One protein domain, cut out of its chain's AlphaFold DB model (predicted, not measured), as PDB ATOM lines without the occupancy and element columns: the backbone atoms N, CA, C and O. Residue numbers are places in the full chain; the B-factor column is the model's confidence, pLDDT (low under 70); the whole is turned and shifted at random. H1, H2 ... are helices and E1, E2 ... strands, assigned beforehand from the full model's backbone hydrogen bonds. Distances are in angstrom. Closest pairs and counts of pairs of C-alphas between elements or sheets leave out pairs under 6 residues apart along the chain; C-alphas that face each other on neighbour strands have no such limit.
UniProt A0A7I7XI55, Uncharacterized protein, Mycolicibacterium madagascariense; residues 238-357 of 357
ATOM      1  N   GLY A 238      34.182  24.270  80.102       60.94
ATOM      2  CA  GLY A 238      33.407  23.096  79.728       60.94
ATOM      3  C   GLY A 238      34.088  22.209  78.702       60.94
ATOM      4  O   GLY A 238      34.921  22.657  77.918       60.94
ATOM      5  N   GLU A 239      33.717  20.934  78.714       71.88
ATOM      6  CA  GLU A 239      34.125  19.985  77.687       71.88
ATOM      7  C   GLU A 239      33.334  20.295  76.409       71.88
ATOM      8  O   GLU A 239      32.100  20.267  76.402       71.88
ATOM      9  N   ILE A 240      34.047  20.644  75.337       83.12
ATOM     10  CA  ILE A 240      33.467  20.781  74.004       83.12
ATOM     11  C   ILE A 240      33.577  19.425  73.315       83.12
ATOM     12  O   ILE A 240      34.670  18.952  73.005       83.12
ATOM     13  N   GLN A 241      32.429  18.799  73.094       88.81
ATOM     14  CA  GLN A 241      32.289  17.455  72.551       88.81
ATOM     15  C   GLN A 241      31.870  17.502  71.077       88.81
ATOM     16  O   GLN A 241      31.441  18.530  70.546       88.81
ATOM     17  N   ARG A 242      32.011  16.364  70.398       90.88
ATOM     18  CA  ARG A 242      31.543  16.138  69.026       90.88
ATOM     19  C   ARG A 242      30.584  14.957  69.035       90.88
ATOM     20  O   ARG A 242      30.779  14.032  69.820       90.88
ATOM     21  N   GLY A 243      29.591  14.980  68.146       88.88
ATOM     22  CA  GLY A 243      28.661  13.866  67.985       88.88
ATOM     23  C   GLY A 243      29.415  12.591  67.623       88.88
ATOM     24  O   GLY A 243      30.210  12.595  66.677       88.88
ATOM     25  N   ASN A 244      29.200  11.538  68.407       90.25
ATOM     26  CA  ASN A 244      29.759  10.205  68.210       90.25
ATOM     27  C   ASN A 244      28.820   9.143  68.797       90.25
ATOM     28  O   ASN A 244      27.864   9.467  69.507       90.25
ATOM     29  N   ASP A 245      29.137   7.877  68.542       92.50
ATOM     30  CA  ASP A 245      28.394   6.692  68.970       92.50
ATOM     31  C   ASP A 245      28.274   6.508  70.493       92.50
ATOM     32  O   ASP A 245      27.409   5.762  70.946       92.50
ATOM     33  N   GLN A 246      29.098   7.188  71.291       90.69
ATOM     34  CA  GLN A 246      29.093   7.070  72.750       90.69
ATOM     35  C   GLN A 246      28.250   8.153  73.429       90.69
ATOM     36  O   GLN A 246      27.582   7.881  74.425       90.69
ATOM     37  N   ILE A 247      28.310   9.384  72.922       87.50
ATOM     38  CA  ILE A 247      27.765  10.570  73.595       87.50
ATOM     39  C   ILE A 247      26.419  10.985  73.003       87.50
ATOM     40  O   ILE A 247      25.547  11.435  73.744       87.50
ATOM     41  N   GLY A 248      26.225  10.810  71.695       93.19
ATOM     42  CA  GLY A 248      25.063  11.368  71.013       93.19
ATOM     43  C   GLY A 248      25.291  12.833  70.642       93.19
ATOM     44  O   GLY A 248      25.758  13.618  71.466       93.19
ATOM     45  N   GLY A 249      24.966  13.239  69.418       95.06
ATOM     46  CA  GLY A 249      24.890  14.661  69.081       95.06
ATOM     47  C   GLY A 249      25.161  15.004  67.623       95.06
ATOM     48  O   GLY A 249      25.470  14.126  66.816       95.06
ATOM     49  N   PRO A 250      25.077  16.298  67.273       94.81
ATOM     50  CA  PRO A 250      25.340  16.765  65.922       94.81
ATOM     51  C   PRO A 250      26.820  16.619  65.539       94.81
ATOM     52  O   PRO A 250      27.731  17.026  66.271       94.81
ATOM     53  N   ARG A 251      27.073  16.075  64.347       93.25
ATOM     54  CA  ARG A 251      28.417  15.970  63.751       93.25
ATOM     55  C   ARG A 251      28.892  17.268  63.102       93.25
ATOM     56  O   ARG A 251      30.104  17.498  63.001       93.25
ATOM     57  N   ASP A 252      27.940  18.090  62.679       91.75
ATOM     58  CA  ASP A 252      28.110  19.301  61.881       91.75
ATOM     59  C   ASP A 252      28.206  20.584  62.722       91.75
ATOM     60  O   ASP A 252      28.457  21.654  62.173       91.75
ATOM     61  N   ALA A 253      28.078  20.489  64.052       90.88
ATOM     62  CA  ALA A 253      28.274  21.612  64.963       90.88
ATOM     63  C   ALA A 253      29.714  22.161  64.835       90.88
ATOM     64  O   ALA A 253      30.660  21.500  65.285       90.88
ATOM     65  N   PRO A 254      29.926  23.374  64.276       81.38
ATOM     66  CA  PRO A 254      31.264  23.843  63.896       81.38
ATOM     67  C   PRO A 254      32.232  23.980  65.072       81.38
ATOM     68  O   PRO A 254      33.447  23.917  64.898       81.38
ATOM     69  N   ARG A 255      31.690  24.190  66.274       85.56
ATOM     70  CA  ARG A 255      32.446  24.356  67.518       85.56
ATOM     71  C   ARG A 255      32.074  23.321  68.569       85.56
ATOM     72  O   ARG A 255      32.291  23.567  69.745       85.56
ATOM     73  N   GLY A 256      31.518  22.186  68.144       91.69
ATOM     74  CA  GLY A 256      31.037  21.150  69.051       91.69
ATOM     75  C   GLY A 256      29.863  21.609  69.915       91.69
ATOM     76  O   GLY A 256      29.158  22.559  69.576       91.69
ATOM     77  N   PHE A 257      29.652  20.906  71.022       93.31
ATOM     78  CA  PHE A 257      28.590  21.184  71.985       93.31
ATOM     79  C   PHE A 257      29.013  20.793  73.402       93.31
ATOM     80  O   PHE A 257      30.024  20.120  73.595       93.31
ATOM     81  N   SER A 258      28.207  21.161  74.391       92.06
ATOM     82  CA  SER A 258      28.340  20.686  75.768       92.06
ATOM     83  C   SER A 258      27.022  20.090  76.252       92.06
ATOM     84  O   SER A 258      25.949  20.621  75.968       92.06
ATOM     85  N   ALA A 259      27.095  18.992  77.003       90.62
ATOM     86  CA  ALA A 259      25.931  18.365  77.624       90.62
ATOM     87  C   ALA A 259      25.683  18.912  79.050       90.62
ATOM     88  O   ALA A 259      26.617  19.408  79.699       90.62
ATOM     89  N   PRO A 260      24.451  18.812  79.585       87.25
ATOM     90  CA  PRO A 260      24.157  19.080  80.989       87.25
ATOM     91  C   PRO A 260      25.106  18.312  81.917       87.25
ATOM     92  O   PRO A 260      25.347  17.121  81.734       87.25
ATOM     93  N   GLY A 261      25.693  19.004  82.896       85.06
ATOM     94  CA  GLY A 261      26.719  18.431  83.784       85.06
ATOM     95  C   GLY A 261      28.111  18.269  83.151       85.06
ATOM     96  O   GLY A 261      29.035  17.814  83.822       85.06
ATOM     97  N   LYS A 262      28.283  18.666  81.884       86.56
ATOM     98  CA  LYS A 262      29.538  18.619  81.114       86.56
ATOM     99  C   LYS A 262      29.861  19.972  80.473       86.56
ATOM    100  O   LYS A 262      30.264  20.051  79.321       86.56
ATOM    101  N   GLY A 263      29.675  21.054  81.228       85.81
ATOM    102  CA  GLY A 263      30.018  22.410  80.784       85.81
ATOM    103  C   GLY A 263      28.914  23.154  80.033       85.81
ATOM    104  O   GLY A 263      29.114  24.309  79.671       85.81
ATOM    105  N   ALA A 264      27.744  22.538  79.828       89.44
ATOM    106  CA  ALA A 264      26.583  23.288  79.368       89.44
ATOM    107  C   ALA A 264      26.141  24.305  80.439       89.44
ATOM    108  O   ALA A 264      26.198  23.996  81.636       89.44
ATOM    109  N   PRO A 265      25.661  25.493  80.033       89.75
ATOM    110  CA  PRO A 265      24.997  26.409  80.940       89.75
ATOM    111  C   PRO A 265      23.744  25.792  81.572       89.75
ATOM    112  O   PRO A 265      23.216  24.797  81.069       89.75
ATOM    113  N   PRO A 266      23.200  26.405  82.638       89.81
ATOM    114  CA  PRO A 266      21.841  26.112  83.070       89.81
ATOM    115  C   PRO A 266      20.855  26.339  81.911       89.81
ATOM    116  O   PRO A 266      20.971  27.356  81.213       89.81
ATOM    117  N   PRO A 267      19.905  25.418  81.674       88.44
ATOM    118  CA  PRO A 267      18.893  25.618  80.651       88.44
ATOM    119  C   PRO A 267      17.967  26.785  81.018       88.44
ATOM    120  O   PRO A 267      17.823  27.117  82.200       88.44
ATOM    121  N   PRO A 268      17.323  27.409  80.019       88.06
ATOM    122  CA  PRO A 268      16.269  28.376  80.277       88.06
ATOM    123  C   PRO A 268      15.138  27.728  81.093       88.06
ATOM    124  O   PRO A 268      14.947  26.509  81.010       88.06
ATOM    125  N   PRO A 269      14.369  28.523  81.858       89.75
ATOM    126  CA  PRO A 269      13.192  28.023  82.556       89.75
ATOM    127  C   PRO A 269      12.237  27.319  81.594       89.75
ATOM    128  O   PRO A 269      12.021  27.790  80.474       89.75
ATOM    129  N   GLU A 270      11.634  26.223  82.049       90.12
ATOM    130  CA  GLU A 270      10.635  25.504  81.264       90.12
ATOM    131  C   GLU A 270       9.530  26.470  80.814       90.12
ATOM    132  O   GLU A 270       8.945  27.184  81.631       90.12
ATOM    133  N   LYS A 271       9.247  26.489  79.504       86.31
ATOM    134  CA  LYS A 271       8.230  27.346  78.859       86.31
ATOM    135  C   LYS A 271       8.548  28.854  78.858       86.31
ATOM    136  O   LYS A 271       7.673  29.656  78.541       86.31
ATOM    137  N   GLY A 272       9.773  29.249  79.204       84.25
ATOM    138  CA  GLY A 272      10.229  30.642  79.189       84.25
ATOM    139  C   GLY A 272      10.946  31.065  77.898       84.25
ATOM    140  O   GLY A 272      11.094  30.276  76.963       84.25
ATOM    141  N   PRO A 273      11.444  32.314  77.835       83.25
ATOM    142  CA  PRO A 273      12.289  32.770  76.735       83.25
ATOM    143  C   PRO A 273      13.492  31.841  76.519       83.25
ATOM    144  O   PRO A 273      14.208  31.512  77.464       83.25
ATOM    145  N   GLY A 274      13.710  31.422  75.272       83.56
ATOM    146  CA  GLY A 274      14.798  30.511  74.899       83.56
ATOM    147  C   GLY A 274      14.520  29.026  75.151       83.56
ATOM    148  O   GLY A 274      15.309  28.194  74.710       83.56
ATOM    149  N   TRP A 275      13.417  28.677  75.825       89.75
ATOM    150  CA  TRP A 275      12.965  27.292  75.934       89.75
ATOM    151  C   TRP A 275      12.347  26.821  74.618       89.75
ATOM    152  O   TRP A 275      11.523  27.523  74.026       89.75
ATOM    153  N   ASN A 276      12.704  25.613  74.183       90.12
ATOM    154  CA  ASN A 276      12.099  24.992  73.016       90.12
ATOM    155  C   ASN A 276      10.965  24.040  73.436       90.12
ATOM    156  O   ASN A 276      11.176  23.014  74.067       90.12
ATOM    157  N   ASP A 277       9.729  24.386  73.107       88.12
ATOM    158  CA  ASP A 277       8.501  23.679  73.493       88.12
ATOM    159  C   ASP A 277       7.932  22.788  72.375       88.12
ATOM    160  O   ASP A 277       6.726  22.554  72.309       88.12
ATOM    161  N   GLY A 278       8.789  22.297  71.481       92.94
ATOM    162  CA  GLY A 278       8.395  21.395  70.406       92.94
ATOM    163  C   GLY A 278       7.870  20.043  70.908       92.94
ATOM    164  O   GLY A 278       8.077  19.661  72.065       92.94
ATOM    165  N   PRO A 279       7.174  19.287  70.044       94.62
ATOM    166  CA  PRO A 279       6.870  17.892  70.325       94.62
ATOM    167  C   PRO A 279       8.152  17.037  70.271       94.62
ATOM    168  O   PRO A 279       9.133  17.442  69.642       94.62
ATOM    169  N   PRO A 280       8.154  15.837  70.881       95.12
ATOM    170  CA  PRO A 280       9.232  14.875  70.681       95.12
ATOM    171  C   PRO A 280       9.431  14.594  69.180       95.12
ATOM    172  O   PRO A 280       8.444  14.340  68.484       95.12
ATOM    173  N   PRO A 281      10.673  14.622  68.663       94.19
ATOM    174  CA  PRO A 281      10.937  14.463  67.231       94.19
ATOM    175  C   PRO A 281      10.710  13.025  66.739       94.19
ATOM    176  O   PRO A 281      10.638  12.782  65.538       94.19
ATOM    177  N   GLY A 282      10.624  12.045  67.645       95.44
ATOM    178  CA  GLY A 282      10.347  10.639  67.339       95.44
ATOM    179  C   GLY A 282      11.505   9.860  66.711       95.44
ATOM    180  O   GLY A 282      11.559   8.635  66.839       95.44
ATOM    181  N   ALA A 283      12.472  10.552  66.111       94.69
ATOM    182  CA  ALA A 283      13.686   9.997  65.529       94.69
ATOM    183  C   ALA A 283      14.878  10.962  65.703       94.69
ATOM    184  O   ALA A 283      14.670  12.136  66.028       94.69
ATOM    185  N   PRO A 284      16.124  10.493  65.487       94.81
ATOM    186  CA  PRO A 284      17.279  11.377  65.438       94.81
ATOM    187  C   PRO A 284      17.143  12.434  64.337       94.81
ATOM    188  O   PRO A 284      16.680  12.105  63.241       94.81
ATOM    189  N   PRO A 285      17.573  13.681  64.587       92.94
ATOM    190  CA  PRO A 285      17.584  14.719  63.568       92.94
ATOM    191  C   PRO A 285      18.712  14.483  62.547       92.94
ATOM    192  O   PRO A 285      19.622  13.678  62.794       92.94
ATOM    193  N   PRO A 286      18.704  15.211  61.415       94.00
ATOM    194  CA  PRO A 286      19.819  15.222  60.477       94.00
ATOM    195  C   PRO A 286      21.163  15.448  61.176       94.00
ATOM    196  O   PRO A 286      21.263  16.205  62.139       94.00
ATOM    197  N   ASN A 287      22.203  14.767  60.687       93.38
ATOM    198  CA  ASN A 287      23.578  14.854  61.192       93.38
ATOM    199  C   ASN A 287      23.779  14.461  62.668       93.38
ATOM    200  O   ASN A 287      24.887  14.637  63.186       93.38
ATOM    201  N   TRP A 288      22.768  13.890  63.333       95.44
ATOM    202  CA  TRP A 288      22.935  13.273  64.646       95.44
ATOM    203  C   TRP A 288      23.663  11.941  64.539       95.44
ATOM    204  O   TRP A 288      23.361  11.117  63.677       95.44
ATOM    205  N   ASP A 289      24.588  11.709  65.457       95.62
ATOM    206  CA  ASP A 289      25.282  10.440  65.605       95.62
ATOM    207  C   ASP A 289      25.200   9.946  67.042       95.62
ATOM    208  O   ASP A 289      25.239  10.756  67.963       95.62
ATOM    209  N   GLY A 290      25.108   8.628  67.214       94.62
ATOM    210  CA  GLY A 290      25.057   7.965  68.514       94.62
ATOM    211  C   GLY A 290      23.700   7.971  69.224       94.62
ATOM    212  O   GLY A 290      22.653   8.071  68.575       94.62
ATOM    213  N   PRO A 291      23.694   7.766  70.557       94.94
ATOM    214  CA  PRO A 291      22.477   7.544  71.324       94.94
ATOM    215  C   PRO A 291      21.546   8.764  71.326       94.94
ATOM    216  O   PRO A 291      21.978   9.892  71.067       94.94
ATOM    217  N   PRO A 292      20.251   8.555  71.630       94.06
ATOM    218  CA  PRO A 292      19.333   9.658  71.869       94.06
ATOM    219  C   PRO A 292      19.709  10.446  73.134       94.06
ATOM    220  O   PRO A 292      20.399   9.919  74.013       94.06
ATOM    221  N   PRO A 293      19.159  11.661  73.297       92.00
ATOM    222  CA  PRO A 293      19.161  12.360  74.575       92.00
ATOM    223  C   PRO A 293      18.532  11.518  75.703       92.00
ATOM    224  O   PRO A 293      17.736  10.605  75.433       92.00
ATOM    225  N   PRO A 294      18.816  11.843  76.979       87.12
ATOM    226  CA  PRO A 294      18.130  11.238  78.117       87.12
ATOM    227  C   PRO A 294      16.605  11.318  77.959       87.12
ATOM    228  O   PRO A 294      16.060  12.394  77.742       87.12
ATOM    229  N   GLY A 295      15.925  10.172  78.057       88.56
ATOM    230  CA  GLY A 295      14.482  10.049  77.809       88.56
ATOM    231  C   GLY A 295      14.119   9.467  76.437       88.56
ATOM    232  O   GLY A 295      13.024   8.934  76.285       88.56
ATOM    233  N   GLY A 296      15.040   9.459  75.468       94.38
ATOM    234  CA  GLY A 296      14.778   8.942  74.122       94.38
ATOM    235  C   GLY A 296      14.037   9.937  73.221       94.38
ATOM    236  O   GLY A 296      13.509  10.945  73.678       94.38
ATOM    237  N   TRP A 297      13.938   9.630  71.925       95.38
ATOM    238  CA  TRP A 297      13.295  10.512  70.931       95.38
ATOM    239  C   TRP A 297      11.774  10.659  71.073       95.38
ATOM    240  O   TRP A 297      11.195  11.586  70.518       95.38
ATOM    241  N   ASN A 298      11.141   9.747  71.812       95.75
ATOM    242  CA  ASN A 298       9.709   9.763  72.134       95.75
ATOM    243  C   ASN A 298       9.451  10.126  73.608       95.75
ATOM    244  O   ASN A 298       8.338   9.963  74.106       95.75
ATOM    245  N   GLY A 299      10.498  10.531  74.328       92.56
ATOM    246  CA  GLY A 299      10.460  10.770  75.761       92.56
ATOM    247  C   GLY A 299      10.033  12.179  76.163       92.56
ATOM    248  O   GLY A 299       9.719  13.022  75.313       92.56
ATOM    249  N   PRO A 300      10.060  12.461  77.480       93.31
ATOM    250  CA  PRO A 300       9.945  13.827  77.972       93.31
ATOM    251  C   PRO A 300      11.052  14.716  77.375       93.31
ATOM    252  O   PRO A 300      12.117  14.208  77.018       93.31
ATOM    253  N   PRO A 301      10.819  16.036  77.267       91.88
ATOM    254  CA  PRO A 301      11.816  16.958  76.739       91.88
ATOM    255  C   PRO A 301      13.102  16.946  77.577       91.88
ATOM    256  O   PRO A 301      13.026  16.944  78.810       91.88
ATOM    257  N   PRO A 302      14.284  16.980  76.937       93.31
ATOM    258  CA  PRO A 302      15.542  17.165  77.643       93.31
ATOM    259  C   PRO A 302      15.687  18.620  78.127       93.31
ATOM    260  O   PRO A 302      14.828  19.474  77.900       93.31
ATOM    261  N   ALA A 303      16.808  18.932  78.785       90.94
ATOM    262  CA  ALA A 303      17.148  20.303  79.168       90.94
ATOM    263  C   ALA A 303      17.140  21.254  77.952       90.94
ATOM    264  O   ALA A 303      17.671  20.935  76.893       90.94
ATOM    265  N   GLY A 304      16.526  22.429  78.095       91.00
ATOM    266  CA  GLY A 304      16.323  23.368  76.983       91.00
ATOM    267  C   GLY A 304      15.192  22.985  76.018       91.00
ATOM    268  O   GLY A 304      14.867  23.779  75.131       91.00
ATOM    269  N   GLY A 305      14.569  21.822  76.226       93.00
ATOM    270  CA  GLY A 305      13.354  21.390  75.565       93.00
ATOM    271  C   GLY A 305      13.550  20.702  74.212       93.00
ATOM    272  O   GLY A 305      14.675  20.514  73.745       93.00
ATOM    273  N   TRP A 306      12.445  20.291  73.586       95.00
ATOM    274  CA  TRP A 306      12.453  19.756  72.221       95.00
ATOM    275  C   TRP A 306      12.406  20.913  71.224       95.00
ATOM    276  O   TRP A 306      11.519  21.764  71.293       95.00
ATOM    277  N   ASN A 307      13.342  20.964  70.278       95.00
ATOM    278  CA  ASN A 307      13.306  21.967  69.217       95.00
ATOM    279  C   ASN A 307      12.072  21.783  68.326       95.00
ATOM    280  O   ASN A 307      11.675  20.665  68.005       95.00
ATOM    281  N   ARG A 308      11.458  22.902  67.932       95.00
ATOM    282  CA  ARG A 308      10.360  22.915  66.955       95.00
ATOM    283  C   ARG A 308      10.915  22.703  65.556       95.00
ATOM    284  O   ARG A 308      12.031  23.140  65.291       95.00
ATOM    285  N   HIS A 309      10.132  22.094  64.670       94.50
ATOM    286  CA  HIS A 309      10.445  22.096  63.240       94.50
ATOM    287  C   HIS A 309      10.645  23.538  62.742       94.50
ATOM    288  O   HIS A 309      10.065  24.478  63.297       94.50
ATOM    289  N   TRP A 310      11.527  23.734  61.765       94.75
ATOM    290  CA  TRP A 310      11.738  25.042  61.158       94.75
ATOM    291  C   TRP A 310      10.685  25.316  60.078       94.75
ATOM    292  O   TRP A 310      10.721  24.735  59.000       94.75
ATOM    293  N   ASP A 311       9.772  26.248  60.355       92.50
ATOM    294  CA  ASP A 311       8.739  26.689  59.399       92.50
ATOM    295  C   ASP A 311       9.014  28.105  58.844       92.50
ATOM    296  O   ASP A 311       8.169  28.713  58.182       92.50
ATOM    297  N   GLY A 312      10.182  28.672  59.163       89.69
ATOM    298  CA  GLY A 312      10.579  30.024  58.775       89.69
ATOM    299  C   GLY A 312      11.212  30.109  57.378       89.69
ATOM    300  O   GLY A 312      11.446  29.097  56.717       89.69
ATOM    301  N   PRO A 313      11.538  31.327  56.905       91.50
ATOM    302  CA  PRO A 313      12.335  31.511  55.693       91.50
ATOM    303  C   PRO A 313      13.684  30.781  55.792       91.50
ATOM    304  O   PRO A 313      14.218  30.688  56.893       91.50
ATOM    305  N   PRO A 314      14.292  30.329  54.683       90.31
ATOM    306  CA  PRO A 314      15.603  29.683  54.728       90.31
ATOM    307  C   PRO A 314      16.643  30.594  55.392       90.31
ATOM    308  O   PRO A 314      16.955  31.675  54.882       90.31
ATOM    309  N   ARG A 315      17.145  30.181  56.558       92.88
ATOM    310  CA  ARG A 315      18.051  30.982  57.383       92.88
ATOM    311  C   ARG A 315      19.006  30.067  58.122       92.88
ATOM    312  O   ARG A 315      18.604  29.444  59.087       92.88
ATOM    313  N   ASP A 316      20.261  30.007  57.702       91.31
ATOM    314  CA  ASP A 316      21.235  29.085  58.287       91.31
ATOM    315  C   ASP A 316      21.908  29.632  59.564       91.31
ATOM    316  O   ASP A 316      21.698  30.770  60.004       91.31
ATOM    317  N   VAL A 317      22.789  28.813  60.142       89.44
ATOM    318  CA  VAL A 317      23.607  29.170  61.310       89.44
ATOM    319  C   VAL A 317      24.491  30.406  61.087       89.44
ATOM    320  O   VAL A 317      24.775  31.130  62.040       89.44
ATOM    321  N   ASN A 318      24.928  30.690  59.856       89.94
ATOM    322  CA  ASN A 318      25.773  31.851  59.569       89.94
ATOM    323  C   ASN A 318      24.961  33.144  59.622       89.94
ATOM    324  O   ASN A 318      25.405  34.135  60.209       89.94
ATOM    325  N   GLN A 319      23.747  33.115  59.073       88.88
ATOM    326  CA  GLN A 319      22.820  34.227  59.199       88.88
ATOM    327  C   GLN A 319      22.445  34.428  60.675       88.88
ATOM    328  O   GLN A 319      22.566  35.546  61.180       88.88
ATOM    329  N   GLY A 320      22.115  33.344  61.392       87.00
ATOM    330  CA  GLY A 320      21.835  33.336  62.835       87.00
ATOM    331  C   GLY A 320      22.914  34.012  63.682       87.00
ATOM    332  O   GLY A 320      22.606  34.805  64.569       87.00
ATOM    333  N   ARG A 321      24.189  33.765  63.369       86.75
ATOM    334  CA  ARG A 321      25.343  34.392  64.037       86.75
ATOM    335  C   ARG A 321      25.463  35.897  63.819       86.75
ATOM    336  O   ARG A 321      26.089  36.566  64.632       86.75
ATOM    337  N   THR A 322      24.924  36.417  62.719       87.75
ATOM    338  CA  THR A 322      25.107  37.824  62.338       87.75
ATOM    339  C   THR A 322      24.162  38.752  63.098       87.75
ATOM    340  O   THR A 322      24.572  39.838  63.495       87.75
ATOM    341  N   ASP A 323      22.910  38.337  63.315       89.00
ATOM    342  CA  ASP A 323      21.883  39.184  63.946       89.00
ATOM    343  C   ASP A 323      21.254  38.586  65.225       89.00
ATOM    344  O   ASP A 323      20.443  39.245  65.871       89.00
ATOM    345  N   PHE A 324      21.628  37.356  65.605       88.12
ATOM    346  CA  PHE A 324      21.123  36.629  66.780       88.12
ATOM    347  C   PHE A 324      19.603  36.369  66.810       88.12
ATOM    348  O   PHE A 324      19.044  36.063  67.864       88.12
ATOM    349  N   GLY A 325      18.925  36.424  65.665       90.88
ATOM    350  CA  GLY A 325      17.557  35.936  65.491       90.88
ATOM    351  C   GLY A 325      17.467  34.407  65.386       90.88
ATOM    352  O   GLY A 325      18.480  33.719  65.239       90.88
ATOM    353  N   GLN A 326      16.243  33.872  65.370       93.06
ATOM    354  CA  GLN A 326      15.981  32.437  65.174       93.06
ATOM    355  C   GLN A 326      16.432  31.948  63.799       93.06
ATOM    356  O   GLN A 326      16.204  32.646  62.812       93.06
ATOM    357  N   PHE A 327      17.034  30.768  63.714       94.94
ATOM    358  CA  PHE A 327      17.543  30.206  62.461       94.94
ATOM    359  C   PHE A 327      17.306  28.691  62.387       94.94
ATOM    360  O   PHE A 327      16.982  28.050  63.387       94.94
ATOM    361  N   GLU A 328      17.473  28.140  61.194       95.25
ATOM    362  CA  GLU A 328      17.389  26.726  60.867       95.25
ATOM    363  C   GLU A 328      18.700  26.006  61.199       95.25
ATOM    364  O   GLU A 328      19.787  26.378  60.740       95.25
ATOM    365  N   TYR A 329      18.591  24.934  61.980       94.88
ATOM    366  CA  TYR A 329      19.683  24.013  62.255       94.88
ATOM    367  C   TYR A 329      19.170  22.573  62.227       94.88
ATOM    368  O   TYR A 329      18.373  22.182  63.080       94.88
ATOM    369  N   ASN A 330      19.635  21.785  61.251       93.94
ATOM    370  CA  ASN A 330      19.202  20.400  61.019       93.94
ATOM    371  C   ASN A 330      17.669  20.251  60.914       93.94
ATOM    372  O   ASN A 330      17.111  19.357  61.535       93.94
ATOM    373  N   ASP A 331      16.996  21.128  60.160       94.12
ATOM    374  CA  ASP A 331      15.527  21.202  60.001       94.12
ATOM    375  C   ASP A 331      14.748  21.658  61.255       94.12
ATOM    376  O   ASP A 331      13.515  21.632  61.288       94.12
ATOM    377  N   TYR A 332      15.443  22.119  62.301       95.31
ATOM    378  CA  TYR A 332      14.819  22.596  63.535       95.31
ATOM    379  C   TYR A 332      15.117  24.063  63.829       95.31
ATOM    380  O   TYR A 332      16.151  24.621  63.465       95.31
ATOM    381  N   THR A 333      14.194  24.678  64.563       94.44
ATOM    382  CA  THR A 333      14.317  26.027  65.097       94.44
ATOM    383  C   THR A 333      15.384  26.069  66.183       94.44
ATOM    384  O   THR A 333      15.231  25.487  67.263       94.44
ATOM    385  N   ALA A 334      16.444  26.824  65.913       94.06
ATOM    386  CA  ALA A 334      17.431  27.242  66.889       94.06
ATOM    387  C   ALA A 334      17.114  28.664  67.361       94.06
ATOM    388  O   ALA A 334      17.037  29.605  66.568       94.06
ATOM    389  N   VAL A 335      16.940  28.823  68.673       93.38
ATOM    390  CA  VAL A 335      16.717  30.121  69.317       93.38
ATOM    391  C   VAL A 335      18.008  30.539  70.019       93.38
ATOM    392  O   VAL A 335      18.372  29.910  71.017       93.38
ATOM    393  N   PRO A 336      18.718  31.575  69.533       92.38
ATOM    394  CA  PRO A 336      19.877  32.105  70.235       92.38
ATOM    395  C   PRO A 336      19.496  32.628  71.616       92.38
ATOM    396  O   PRO A 336      18.542  33.388  71.778       92.38
ATOM    397  N   VAL A 337      20.286  32.256  72.613       90.06
ATOM    398  CA  VAL A 337      20.179  32.753  73.981       90.06
ATOM    399  C   VAL A 337      21.543  33.288  74.386       90.06
ATOM    400  O   VAL A 337      22.563  32.613  74.231       90.06
ATOM    401  N   PHE A 338      21.568  34.514  74.904       87.81
ATOM    402  CA  PHE A 338      22.765  35.047  75.537       87.81
ATOM    403  C   PHE A 338      22.884  34.484  76.949       87.81
ATOM    404  O   PHE A 338      21.939  34.582  77.734       87.81
ATOM    405  N   ASN A 339      24.050  33.941  77.292       81.69
ATOM    406  CA  ASN A 339      24.336  33.551  78.660       81.69
ATOM    407  C   ASN A 339      25.488  34.396  79.230       81.69
ATOM    408  O   ASN A 339      26.639  34.189  78.839       81.69
ATOM    409  N   PRO A 340      25.217  35.310  80.185       75.12
ATOM    410  CA  PRO A 340      26.251  36.166  80.763       75.12
ATOM    411  C   PRO A 340      27.305  35.380  81.549       75.12
ATOM    412  O   PRO A 340      28.466  35.777  81.558       75.12
ATOM    413  N   ALA A 341      26.942  34.246  82.159       73.69
ATOM    414  CA  ALA A 341      27.893  33.392  82.870       73.69
ATOM    415  C   ALA A 341      28.874  32.684  81.917       73.69
ATOM    416  O   ALA A 341      29.943  32.260  82.348       73.69
ATOM    417  N   PHE A 342      28.526  32.590  80.628       69.56
ATOM    418  CA  PHE A 342      29.337  31.962  79.582       69.56
ATOM    419  C   PHE A 342      29.803  32.954  78.507       69.56
ATOM    420  O   PHE A 342      30.259  32.548  77.440       69.56
ATOM    421  N   GLY A 343      29.673  34.257  78.779       72.12
ATOM    422  CA  GLY A 343      30.248  35.332  77.972       72.12
ATOM    423  C   GLY A 343      29.852  35.340  76.494       72.12
ATOM    424  O   GLY A 343      30.588  35.908  75.690       72.12
ATOM    425  N   GLY A 344      28.737  34.711  76.107       85.06
ATOM    426  CA  GLY A 344      28.437  34.511  74.694       85.06
ATOM    427  C   GLY A 344      27.041  33.987  74.390       85.06
ATOM    428  O   GLY A 344      26.256  33.638  75.275       85.06
ATOM    429  N   PHE A 345      26.747  33.952  73.091       90.25
ATOM    430  CA  PHE A 345      25.531  33.366  72.544       90.25
ATOM    431  C   PHE A 345      25.726  31.882  72.238       90.25
ATOM    432  O   PHE A 345      26.799  31.438  71.819       90.25
ATOM    433  N   GLY A 346      24.645  31.136  72.387       92.38
ATOM    434  CA  GLY A 346      24.503  29.764  71.922       92.38
ATOM    435  C   GLY A 346      23.029  29.401  71.841       92.38
ATOM    436  O   GLY A 346      22.168  30.267  71.989       92.38
ATOM    437  N   PHE A 347      22.730  28.135  71.604       93.94
ATOM    438  CA  PHE A 347      21.360  27.636  71.572       93.94
ATOM    439  C   PHE A 347      21.289  26.214  72.125       93.94
ATOM    440  O   PHE A 347      22.274  25.475  72.114       93.94
ATOM    441  N   TRP A 348      20.111  25.838  72.615       94.25
ATOM    442  CA  TRP A 348      19.820  24.461  72.998       94.25
ATOM    443  C   TRP A 348      19.330  23.674  71.788       94.25
ATOM    444  O   TRP A 348      18.427  24.121  71.080       94.25
ATOM    445  N   PHE A 349      19.925  22.506  71.578       94.94
ATOM    446  CA  PHE A 349      19.580  21.552  70.538       94.94
ATOM    447  C   PHE A 349      19.411  20.168  71.162       94.94
ATOM    448  O   PHE A 349      20.395  19.516  71.508       94.94
ATOM    449  N   PHE A 350      18.163  19.748  71.366       94.38
ATOM    450  CA  PHE A 350      17.803  18.435  71.916       94.38
ATOM    451  C   PHE A 350      18.589  18.028  73.166       94.38
ATOM    452  O   PHE A 350      19.084  16.908  73.278       94.38
ATOM    453  N   GLY A 351      18.711  18.943  74.127       92.88
ATOM    454  CA  GLY A 351      19.453  18.680  75.358       92.88
ATOM    455  C   GLY A 351      20.928  19.047  75.312       92.88
ATOM    456  O   GLY A 351      21.582  18.934  76.341       92.88
ATOM    457  N   LEU A 352      21.457  19.494  74.176       94.25
ATOM    458  CA  LEU A 352      22.853  19.898  74.020       94.25
ATOM    459  C   LEU A 352      22.954  21.414  73.866       94.25
ATOM    460  O   LEU A 352      22.174  22.027  73.144       94.25
ATOM    461  N   TRP A 353      23.934  22.025  74.520       93.75
ATOM    462  CA  TRP A 353      24.258  23.433  74.325       93.75
ATOM    463  C   TRP A 353      25.267  23.596  73.192       93.75
ATOM    464  O   TRP A 353      26.382  23.079  73.281       93.75
ATOM    465  N   VAL A 354      24.904  24.352  72.157       93.75
ATOM    466  CA  VAL A 354      25.753  24.621  70.992       93.75
ATOM    467  C   VAL A 354      26.181  26.097  70.992       93.75
ATOM    468  O   VAL A 354      25.330  26.983  70.863       93.75
ATOM    469  N   PRO A 355      27.484  26.407  71.142       91.44
ATOM    470  CA  PRO A 355      27.979  27.782  71.124       91.44
ATOM    471  C   PRO A 355      27.955  28.403  69.715       91.44
ATOM    472  O   PRO A 355      28.267  27.747  68.719       91.44
ATOM    473  N   LEU A 356      27.625  29.700  69.638       88.88
ATOM    474  CA  LEU A 356      27.560  30.463  68.380       88.88
ATOM    475  C   LEU A 356      28.764  31.374  68.120       88.88
ATOM    476  O   LEU A 356      28.982  31.713  66.954       88.88
ATOM    477  N   PHE A 357      29.496  31.770  69.168       78.19
ATOM    478  CA  PHE A 357      30.694  32.618  69.073       78.19
ATOM    479  C   PHE A 357      31.786  31.971  68.250       78.19
ATOM    480  O   PHE A 357      31.702  30.742  68.041       78.19
TER     481      PHE A 357
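What this domain is: This is residues 238 to 357 of the 357 residues of an uncharacterized protein of Mycolicibacterium madagascariense (UniProt A0A7I7XI55). With little regular structure, this is a rounded body in which a long winding stretch, residues 238 to 316, loops round E4 and E5 of a small sheet, with the hairpin E1 and E2 and short H1 to one side. The antiparallel sheet, E3 - E4 - E5, is a meander, each strand the neighbour of the one before. The 120 printed residues include H1, then E1 to E5: mixed, 26 residues in named elements. It is compact, radius of gyration 12.9 A, spanning 32 by 32 by 27 A.

Where its parts are: E4, residues 344 to 349, measures 16.2 A; E3 is 337 to 339, E5 352 to 355, E1 327 to 329, E2 332 to 334. H1, 317 to 323, begins at C-alpha 317 (23.607, 29.170, 61.310).

How they stand to each other: Within hydrogen-bond range are N 349 and O 352 of E4 and E5, 2.8 A, N 337 and O 346 of E3 and E4, 2.8 A, and N 329 and O 332 of E1 and E2, 2.9 A. In H1, 2 of 3 O i to N i+4 pairs are. The closest C-alphas of H1 and E1, Gly 320 and Phe 327, are 5.3 A apart.

The domain as a whole: The printed part has no cut. Residues 238 and 342 have pLDDT under 70.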